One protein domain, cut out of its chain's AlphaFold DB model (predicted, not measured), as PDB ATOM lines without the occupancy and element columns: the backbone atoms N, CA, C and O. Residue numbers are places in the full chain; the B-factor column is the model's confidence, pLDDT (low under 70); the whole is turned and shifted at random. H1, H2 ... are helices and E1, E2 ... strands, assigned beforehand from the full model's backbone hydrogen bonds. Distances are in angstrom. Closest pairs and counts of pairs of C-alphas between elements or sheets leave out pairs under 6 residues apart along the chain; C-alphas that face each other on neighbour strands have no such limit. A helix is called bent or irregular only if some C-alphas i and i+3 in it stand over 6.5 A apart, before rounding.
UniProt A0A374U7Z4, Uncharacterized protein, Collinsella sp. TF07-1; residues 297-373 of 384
ATOM      1  N   SER A 297     144.437 199.798 243.502       88.81
ATOM      2  CA  SER A 297     144.183 201.224 243.250       88.81
ATOM      3  C   SER A 297     145.435 202.054 243.588       88.81
ATOM      4  O   SER A 297     145.902 202.011 244.733       88.81
ATOM      5  N   PRO A 298     145.979 202.833 242.634       89.88
ATOM      6  CA  PRO A 298     147.122 203.704 242.892       89.88
ATOM      7  C   PRO A 298     146.872 204.676 244.048       89.88
ATOM      8  O   PRO A 298     147.767 204.926 244.854       89.88
ATOM      9  N   GLU A 299     145.642 205.178 244.176       91.62
ATOM     10  CA  GLU A 299     145.220 206.063 245.260       91.62
ATOM     11  C   GLU A 299     145.289 205.358 246.616       91.62
ATOM     12  O   GLU A 299     145.823 205.923 247.571       91.62
ATOM     13  N   LEU A 300     144.793 204.117 246.705       91.44
ATOM     14  CA  LEU A 300     144.878 203.312 247.925       91.44
ATOM     15  C   LEU A 300     146.337 203.040 248.303       91.44
ATOM     16  O   LEU A 300     146.723 203.243 249.456       91.44
ATOM     17  N   LEU A 301     147.154 202.613 247.336       92.00
ATOM     18  CA  LEU A 301     148.568 202.323 247.559       92.00
ATOM     19  C   LEU A 301     149.314 203.564 248.064       92.00
ATOM     20  O   LEU A 301     150.047 203.482 249.049       92.00
ATOM     21  N   PHE A 302     149.099 204.713 247.422       92.56
ATOM     22  CA  PHE A 302     149.757 205.969 247.768       92.56
ATOM     23  C   PHE A 302     149.302 206.510 249.129       92.56
ATOM     24  O   PHE A 302     150.140 206.850 249.967       92.56
ATOM     25  N   CYS A 303     147.993 206.537 249.395       94.31
ATOM     26  CA  CYS A 303     147.444 207.000 250.672       94.31
ATOM     27  C   CYS A 303     147.936 206.149 251.850       94.31
ATOM     28  O   CYS A 303     148.367 206.701 252.867       94.31
ATOM     29  N   THR A 304     147.923 204.818 251.709       94.62
ATOM     30  CA  THR A 304     148.447 203.911 252.740       94.62
ATOM     31  C   THR A 304     149.943 204.116 252.931       94.62
ATOM     32  O   THR A 304     150.392 204.261 254.067       94.62
ATOM     33  N   ALA A 305     150.713 204.218 251.844       96.81
ATOM     34  CA  ALA A 305     152.156 204.402 251.927       96.81
ATOM     35  C   ALA A 305     152.549 205.706 252.645       96.81
ATOM     36  O   ALA A 305     153.463 205.692 253.467       96.81
ATOM     37  N   ILE A 306     151.841 206.819 252.411       97.69
ATOM     38  CA  ILE A 306     152.077 208.085 253.129       97.69
ATOM     39  C   ILE A 306     151.753 207.943 254.616       97.69
ATOM     40  O   ILE A 306     152.528 208.398 255.465       97.69
ATOM     41  N   ASN A 307     150.604 207.344 254.939       97.38
ATOM     42  CA  ASN A 307     150.172 207.174 256.321       97.38
ATOM     43  C   ASN A 307     151.184 206.335 257.112       97.38
ATOM     44  O   ASN A 307     151.686 206.750 258.160       97.38
ATOM     45  N   ASP A 308     151.563 205.195 256.553       98.19
ATOM     46  CA  ASP A 308     152.494 204.281 257.188       98.19
ATOM     47  C   ASP A 308     153.941 204.788 257.168       98.19
ATOM     48  O   ASP A 308     154.673 204.529 258.119       98.19
ATOM     49  N   ALA A 309     154.349 205.615 256.200       98.44
ATOM     50  CA  ALA A 309     155.637 206.308 256.264       98.44
ATOM     51  C   ALA A 309     155.691 207.309 257.430       98.44
ATOM     52  O   ALA A 309     156.708 207.401 258.120       98.44
ATOM     53  N   ALA A 310     154.596 208.026 257.717       98.31
ATOM     54  CA  ALA A 310     154.523 208.876 258.907       98.31
ATOM     55  C   ALA A 310     154.672 208.044 260.193       98.31
ATOM     56  O   ALA A 310     155.397 208.440 261.109       98.31
ATOM     57  N   ARG A 311     154.043 206.863 260.256       98.06
ATOM     58  CA  ARG A 311     154.202 205.921 261.380       98.06
ATOM     59  C   ARG A 311     155.637 205.401 261.488       98.06
ATOM     60  O   ARG A 311     156.197 205.471 262.579       98.06
ATOM     61  N   ALA A 312     156.253 204.989 260.381       97.94
ATOM     62  CA  ALA A 312     157.648 204.546 260.320       97.94
ATOM     63  C   ALA A 312     158.610 205.607 260.878       97.94
ATOM     64  O   ALA A 312     159.462 205.300 261.704       97.94
ATOM     65  N   LEU A 313     158.428 206.882 260.511       97.44
ATOM     66  CA  LEU A 313     159.230 207.991 261.042       97.44
ATOM     67  C   LEU A 313     159.116 208.139 262.561       97.44
ATOM     68  O   LEU A 313     160.100 208.476 263.219       97.44
ATOM     69  N   ASN A 314     157.926 207.920 263.121       97.12
ATOM     70  CA  ASN A 314     157.721 207.991 264.565       97.12
ATOM     71  C   ASN A 314     158.326 206.776 265.283       97.12
ATOM     72  O   ASN A 314     158.962 206.965 266.318       97.12
ATOM     73  N   LEU A 315     158.200 205.569 264.717       96.00
ATOM     74  CA  LEU A 315     158.810 204.348 265.260       96.00
ATOM     75  C   LEU A 315     160.345 204.403 265.210       96.00
ATOM     76  O   LEU A 315     161.001 204.058 266.191       96.00
ATOM     77  N   ASP A 316     160.925 204.926 264.123       94.81
ATOM     78  CA  ASP A 316     162.373 205.173 264.002       94.81
ATOM     79  C   ASP A 316     162.867 206.124 265.104       94.81
ATOM     80  O   ASP A 316     163.886 205.876 265.744       94.81
ATOM     81  N   ARG A 317     162.109 207.194 265.391       92.94
ATOM     82  CA  ARG A 317     162.439 208.157 266.461       92.94
ATOM     83  C   ARG A 317     162.355 207.556 267.860       92.94
ATOM     84  O   ARG A 317     163.114 207.982 268.727       92.94
ATOM     85  N   SER A 318     161.440 206.616 268.095       92.38
ATOM     86  CA  SER A 318     161.310 205.925 269.383       92.38
ATOM     87  C   SER A 318     162.216 204.695 269.510       92.38
ATOM     88  O   SER A 318     162.286 204.112 270.589       92.38
ATOM     89  N   GLY A 319     162.930 204.311 268.446       91.81
ATOM     90  CA  GLY A 319     163.786 203.120 268.424       91.81
ATOM     91  C   GLY A 319     163.011 201.799 268.397       91.81
ATOM     92  O   GLY A 319     163.571 200.752 268.738       91.81
ATOM     93  N   GLU A 320     161.736 201.843 268.012       93.56
ATOM     94  CA  GLU A 320     160.876 200.667 267.895       93.56
ATOM     95  C   GLU A 320     161.156 199.915 266.592       93.56
ATOM     96  O   GLU A 320     161.597 200.490 265.598       93.56
ATOM     97  N   THR A 321     160.924 198.601 266.602       95.31
ATOM     98  CA  THR A 321     161.174 197.739 265.435       95.31
ATOM     99  C   THR A 321     159.935 197.655 264.563       95.31
ATOM    100  O   THR A 321     158.825 197.466 265.061       95.31
ATOM    101  N   TYR A 322     160.120 197.775 263.256       97.12
ATOM    102  CA  TYR A 322     159.027 197.704 262.295       97.12
ATOM    103  C   TYR A 322     159.490 197.100 260.976       97.12
ATOM    104  O   TYR A 322     160.685 197.090 260.669       97.12
ATOM    105  N   THR A 323     158.538 196.601 260.198       97.31
ATOM    106  CA  THR A 323     158.738 196.309 258.787       97.31
ATOM    107  C   THR A 323     157.932 197.242 257.908       97.31
ATOM    108  O   THR A 323     156.909 197.779 258.327       97.31
ATOM    109  N   THR A 324     158.394 197.431 256.677       97.50
ATOM    110  CA  THR A 324     157.700 198.220 255.659       97.50
ATOM    111  C   THR A 324     157.621 197.452 254.347       97.50
ATOM    112  O   THR A 324     158.598 196.817 253.936       97.50
ATOM    113  N   THR A 325     156.499 197.576 253.636       95.62
ATOM    114  CA  THR A 325     156.442 197.241 252.206       95.62
ATOM    115  C   THR A 325     157.334 198.182 251.389       95.62
ATOM    116  O   THR A 325     157.735 199.249 251.861       95.62
ATOM    117  N   ILE A 326     157.620 197.816 250.135       94.44
ATOM    118  CA  ILE A 326     158.427 198.633 249.210       94.44
ATOM    119  C   ILE A 326     157.880 200.065 249.090       94.44
ATOM    120  O   ILE A 326     158.649 201.023 249.165       94.44
ATOM    121  N   SER A 327     156.561 200.229 248.954       94.19
ATOM    122  CA  SER A 327     155.936 201.549 248.795       94.19
ATOM    123  C   SER A 327     156.106 202.432 250.034       94.19
ATOM    124  O   SER A 327     156.439 203.611 249.909       94.19
ATOM    125  N   VAL A 328     155.933 201.864 251.231       97.75
ATOM    126  CA  VAL A 328     156.156 202.579 252.497       97.75
ATOM    127  C   VAL A 328     157.634 202.933 252.655       97.75
ATOM    128  O   VAL A 328     157.945 204.070 253.004       97.75
ATOM    129  N   GLN A 329     158.540 201.992 252.363       97.38
ATOM    130  CA  GLN A 329     159.982 202.206 252.476       97.38
ATOM    131  C   GLN A 329     160.459 203.342 251.566       97.38
ATOM    132  O   GLN A 329     161.214 204.205 252.013       97.38
ATOM    133  N   LEU A 330     159.994 203.367 250.314       96.19
ATOM    134  CA  LEU A 330     160.344 204.411 249.355       96.19
ATOM    135  C   LEU A 330     159.931 205.794 249.874       96.19
ATOM    136  O   LEU A 330     160.758 206.703 249.943       96.19
ATOM    137  N   ILE A 331     158.669 205.952 250.293       97.69
ATOM    138  CA  ILE A 331     158.192 207.236 250.825       97.69
ATOM    139  C   ILE A 331     158.965 207.614 252.088       97.69
ATOM    140  O   ILE A 331     159.404 208.758 252.209       97.69
ATOM    141  N   TYR A 332     159.167 206.665 253.005       97.44
ATOM    142  CA  TYR A 332     159.953 206.872 254.216       97.44
ATOM    143  C   TYR A 332     161.348 207.421 253.889       97.44
ATOM    144  O   TYR A 332     161.719 208.457 254.443       97.44
ATOM    145  N   GLU A 333     162.100 206.806 252.970       95.62
ATOM    146  CA  GLU A 333     163.451 207.256 252.615       95.62
ATOM    147  C   GLU A 333     163.465 208.651 251.981       95.62
ATOM    148  O   GLU A 333     164.275 209.492 252.389       95.62
ATOM    149  N   LEU A 334     162.520 208.939 251.078       96.62
ATOM    150  CA  LEU A 334     162.394 210.246 250.418       96.62
ATOM    151  C   LEU A 334     162.250 211.400 251.422       96.62
ATOM    152  O   LEU A 334     162.804 212.493 251.229       96.62
ATOM    153  N   VAL A 335     161.519 211.169 252.517       97.00
ATOM    154  CA  VAL A 335     161.229 212.213 253.509       97.00
ATOM    155  C   VAL A 335     162.046 212.107 254.798       97.00
ATOM    156  O   VAL A 335     162.082 213.084 255.551       97.00
ATOM    157  N   ARG A 336     162.742 210.992 255.069       94.94
ATOM    158  CA  ARG A 336     163.405 210.714 256.362       94.94
ATOM    159  C   ARG A 336     164.305 211.847 256.816       94.94
ATOM    160  O   ARG A 336     164.133 212.368 257.919       94.94
ATOM    161  N   MET A 337     165.246 212.255 255.969       92.88
ATOM    162  CA  MET A 337     166.214 213.298 256.315       92.88
ATOM    163  C   MET A 337     165.540 214.655 256.522       92.88
ATOM    164  O   MET A 337     165.846 215.350 257.491       92.88
ATOM    165  N   ARG A 338     164.567 214.996 255.671       94.50
ATOM    166  CA  ARG A 338     163.817 216.255 255.756       94.50
ATOM    167  C   ARG A 338     162.914 216.301 256.984       94.50
ATOM    168  O   ARG A 338     162.735 217.367 257.563       94.50
ATOM    169  N   SER A 339     162.391 215.158 257.424       95.00
ATOM    170  CA  SER A 339     161.508 215.064 258.587       95.00
ATOM    171  C   SER A 339     162.189 215.480 259.891       95.00
ATOM    172  O   SER A 339     161.498 215.921 260.806       95.00
ATOM    173  N   LYS A 340     163.528 215.399 259.988       92.94
ATOM    174  CA  LYS A 340     164.290 215.723 261.210       92.94
ATOM    175  C   LYS A 340     164.055 217.154 261.713       92.94
ATOM    176  O   LYS A 340     164.237 217.412 262.897       92.94
ATOM    177  N   LYS A 341     163.604 218.068 260.840       92.31
ATOM    178  CA  LYS A 341     163.226 219.449 261.202       92.31
ATOM    179  C   LYS A 341     161.899 219.545 261.971       92.31
ATOM    180  O   LYS A 341     161.632 220.553 262.619       92.31
ATOM    181  N   ILE A 342     161.061 218.513 261.899       94.12
ATOM    182  CA  ILE A 342     159.732 218.478 262.514       94.12
ATOM    183  C   ILE A 342     159.858 218.061 263.976       94.12
ATOM    184  O   ILE A 342     160.270 216.936 264.276       94.12
ATOM    185  N   ARG A 343     159.446 218.957 264.876       92.38
ATOM    186  CA  ARG A 343     159.335 218.685 266.311       92.38
ATOM    187  C   ARG A 343     158.044 217.917 266.606       92.38
ATOM    188  O   ARG A 343     156.988 218.275 266.097       92.38
ATOM    189  N   GLY A 344     158.129 216.911 267.472       93.19
ATOM    190  CA  GLY A 344     156.981 216.094 267.874       93.19
ATOM    191  C   GLY A 344     156.643 214.971 266.890       93.19
ATOM    192  O   GLY A 344     157.505 214.503 266.141       93.19
ATOM    193  N   ILE A 345     155.386 214.519 266.947       96.38
ATOM    194  CA  ILE A 345     154.849 213.420 266.134       96.38
ATOM    195  C   ILE A 345     154.721 213.879 264.682       96.38
ATOM    196  O   ILE A 345     154.042 214.870 264.409       96.38
ATOM    197  N   VAL A 346     155.320 213.131 263.755       97.31
ATOM    198  CA  VAL A 346     155.143 213.349 262.314       97.31
ATOM    199  C   VAL A 346     153.764 212.857 261.901       97.31
ATOM    200  O   VAL A 346     153.408 211.712 262.182       97.31
ATOM    201  N   ARG A 347     152.983 213.710 261.236       97.00
ATOM    202  CA  ARG A 347     151.643 213.376 260.739       97.00
ATOM    203  C   ARG A 347     151.647 213.162 259.227       97.00
ATOM    204  O   ARG A 347     152.573 213.555 258.527       97.00
ATOM    205  N   ILE A 348     150.549 212.611 258.715       96.19
ATOM    206  CA  ILE A 348     150.308 212.399 257.276       96.19
ATOM    207  C   ILE A 348     150.546 213.691 256.473       96.19
ATOM    208  O   ILE A 348     151.290 213.690 255.496       96.19
ATOM    209  N   TYR A 349     149.980 214.814 256.931       96.06
ATOM    210  CA  TYR A 349     150.129 216.117 256.270       96.06
ATOM    211  C   TYR A 349     151.589 216.584 256.188       96.06
ATOM    212  O   TYR A 349     151.990 217.210 255.208       96.06
ATOM    213  N   ASP A 350     152.406 216.250 257.190       97.56
ATOM    214  CA  ASP A 350     153.824 216.580 257.153       97.56
ATOM    215  C   ASP A 350     154.546 215.813 256.047       97.56
ATOM    216  O   ASP A 350     155.332 216.412 255.321       97.56
ATOM    217  N   VAL A 351     154.267 214.514 255.893       97.62
ATOM    218  CA  VAL A 351     154.848 213.689 254.821       97.62
ATOM    219  C   VAL A 351     154.434 214.228 253.453       97.62
ATOM    220  O   VAL A 351     155.297 214.426 252.603       97.62
ATOM    221  N   MET A 352     153.153 214.560 253.263       96.56
ATOM    222  CA  MET A 352     152.666 215.165 252.016       96.56
ATOM    223  C   MET A 352     153.388 216.476 251.689       96.56
ATOM    224  O   MET A 352     153.858 216.657 250.567       96.56
ATOM    225  N   ARG A 353     153.526 217.374 252.674       97.00
ATOM    226  CA  ARG A 353     154.261 218.634 252.499       97.00
ATOM    227  C   ARG A 353     155.724 218.376 252.135       97.00
ATOM    228  O   ARG A 353     156.238 219.007 251.222       97.00
ATOM    229  N   LEU A 354     156.385 217.446 252.825       97.00
ATOM    230  CA  LEU A 354     157.784 217.106 252.560       97.00
ATOM    231  C   LEU A 354     157.996 216.508 251.168       97.00
ATOM    232  O   LEU A 354     159.021 216.796 250.563       97.00
ATOM    233  N   LEU A 355     157.057 215.700 250.670       95.88
ATOM    234  CA  LEU A 355     157.094 215.174 249.304       95.88
ATOM    235  C   LEU A 355     156.915 216.291 248.269       95.88
ATOM    236  O   LEU A 355     157.649 216.327 247.287       95.88
ATOM    237  N   ALA A 356     155.997 217.234 248.511       95.12
ATOM    238  CA  ALA A 356     155.766 218.376 247.623       95.12
ATOM    239  C   ALA A 356     156.959 219.352 247.551       95.12
ATOM    240  O   ALA A 356     157.092 220.093 246.582       95.12
ATOM    241  N   GLU A 357     157.836 219.351 248.561       95.12
ATOM    242  CA  GLU A 357     159.090 220.120 248.575       95.12
ATOM    243  C   GLU A 357     160.203 219.482 247.712       95.12
ATOM    244  O   GLU A 357     161.258 220.096 247.536       95.12
ATOM    245  N   ILE A 358     160.027 218.253 247.205       94.50
ATOM    246  CA  ILE A 358     161.045 217.561 246.401       94.50
ATOM    247  C   ILE A 358     160.913 217.980 244.934       94.50
ATOM    248  O   ILE A 358     159.881 217.777 244.299       94.50
ATOM    249  N   GLU A 359     161.991 218.523 244.373       95.81
ATOM    250  CA  GLU A 359     162.060 218.850 242.949       95.81
ATOM    251  C   GLU A 359     161.882 217.584 242.080       95.81
ATOM    252  O   GLU A 359     162.517 216.567 242.376       95.81
ATOM    253  N   PRO A 360     161.109 217.616 240.974       93.88
ATOM    254  CA  PRO A 360     160.850 216.433 240.144       93.88
ATOM    255  C   PRO A 360     162.106 215.687 239.664       93.88
ATOM    256  O   PRO A 360     162.144 214.457 239.686       93.88
ATOM    257  N   ALA A 361     163.161 216.413 239.277       94.12
ATOM    258  CA  ALA A 361     164.422 215.809 238.843       94.12
ATOM    259  C   ALA A 361     165.182 215.128 239.996       94.12
ATOM    260  O   ALA A 361     165.890 214.141 239.789       94.12
ATOM    261  N   MET A 362     165.040 215.645 241.221       94.12
ATOM    262  CA  MET A 362     165.571 215.002 242.419       94.12
ATOM    263  C   MET A 362     164.741 213.771 242.783       94.12
ATOM    264  O   MET A 362     165.316 212.722 243.037       94.12
ATOM    265  N   LEU A 363     163.409 213.880 242.746       92.69
ATOM    266  CA  LEU A 363     162.499 212.774 243.040       92.69
ATOM    267  C   LEU A 363     162.786 211.563 242.150       92.69
ATOM    268  O   LEU A 363     162.959 210.465 242.669       92.69
ATOM    269  N   LYS A 364     162.898 211.772 240.831       92.25
ATOM    270  CA  LYS A 364     163.224 210.697 239.886       92.25
ATOM    271  C   LYS A 364     164.538 210.003 240.257       92.25
ATOM    272  O   LYS A 364     164.567 208.794 240.416       92.25
ATOM    273  N   ARG A 365     165.599 210.777 240.491       94.12
ATOM    274  CA  ARG A 365     166.925 210.247 240.849       94.12
ATOM    275  C   ARG A 365     166.920 209.433 242.144       94.12
ATOM    276  O   ARG A 365     167.629 208.440 242.239       94.12
ATOM    277  N   GLU A 366     166.164 209.871 243.147       92.75
ATOM    278  CA  GLU A 366     166.040 209.150 244.419       92.75
ATOM    279  C   GLU A 366     165.257 207.839 244.246       92.75
ATOM    280  O   GLU A 366     165.626 206.837 244.852       92.75
ATOM    281  N   ILE A 367     164.224 207.815 243.390       93.00
ATOM    282  CA  ILE A 367     163.487 206.590 243.031       93.00
ATOM    283  C   ILE A 367     164.400 205.614 242.278       93.00
ATOM    284  O   ILE A 367     164.469 204.445 242.652       93.00
ATOM    285  N   ASP A 368     165.137 206.096 241.277       91.88
ATOM    286  CA  ASP A 368     166.061 205.273 240.490       91.88
ATOM    287  C   ASP A 368     167.163 204.695 241.403       91.88
ATOM    288  O   ASP A 368     167.394 203.487 241.435       91.88
ATOM    289  N   SER A 369     167.766 205.536 242.258       93.00
ATOM    290  CA  SER A 369     168.771 205.104 243.241       93.00
ATOM    291  C   SER A 369     168.216 204.101 244.256       93.00
ATOM    292  O   SER A 369     168.935 203.198 244.686       93.00
ATOM    293  N   PHE A 370     166.956 204.249 244.666       92.81
ATOM    294  CA  PHE A 370     166.281 203.291 245.534       92.81
ATOM    295  C   PHE A 370     166.119 201.931 244.841       92.81
ATOM    296  O   PHE A 370     166.421 200.899 245.446       92.81
ATOM    297  N   GLY A 371     165.701 201.937 243.571       90.88
ATOM    298  CA  GLY A 371     165.575 200.737 242.747       90.88
ATOM    299  C   GLY A 371     166.900 199.996 242.592       90.88
ATOM    300  O   GLY A 371     166.981 198.806 242.899       90.88
ATOM    301  N   GLU A 372     167.965 200.716 242.234       91.56
ATOM    302  CA  GLU A 372     169.321 200.163 242.121       91.56
ATOM    303  C   GLU A 372     169.821 199.583 243.452       91.56
ATOM    304  O   GLU A 372     170.313 198.455 243.501       91.56
ATOM    305  N   ARG A 373     169.668 200.326 244.558       90.88
ATOM    306  CA  ARG A 373     170.194 199.933 245.877       90.88
ATOM    307  C   ARG A 373     169.586 198.635 246.397       90.88
ATOM    308  O   ARG A 373     170.273 197.873 247.073       90.88
TER     309      ARG A 373
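AT A GLANCE: This is residues 297 to 373 of the 384 residues of an uncharacterized protein of Collinsella sp. TF07-1 (UniProt A0A374U7Z4). The longest helix, H1, crosses H2, which lies in the core; H3 packs across both, and H4 packs on H2, away from H1. Printed are 77 residues with four named helices and one strand, in order H1, E1, H2, H3, H4, mostly helix. The whole is compact, radius of gyration of the C-alphas 12.0 A, spanning 31 by 25 by 24 A.

IN THESE COORDINATES: H1, residues 298 to 318, runs 30.1 A from C-alpha 298 at (147.122, 203.704, 242.892). E1 is 321 to 324, 10.4 A; H2 326 to 339, 19.2 A; H3 348 to 356, 12.6 A; H4 360 to 373, 19.8 A, ending at (170.194, 199.933, 245.877).

HOW THE PARTS SIT: H1 touches H2 at a steep tilt of 52 degrees, the same way; closest C-alphas Ala 305 and Val 328, 4.4 A. With residues 306 to 310 alone H1 touches H3, about perpendicular at 73 degrees; closest C-alphas Asn 307 and Ile 348, 5.3 A. With 330 to 334 alone H2 touches H4; closest C-alphas Leu 334 and Glu 366, 7.1 A. H2 is irregular, C-alphas 334 and 337 being 7.7 A apart, with 8 of 10 O i to N i+4 pairs within hydrogen-bond range; H1, H3 and H4 have every pair. E1 pairs with no named strand.

THE WHOLE: The C-alphas farthest apart, Glu 320 and Ala 361, are 33.0 A apart. The printed part has no cut and no long link; no printed residue is under pLDDT 70.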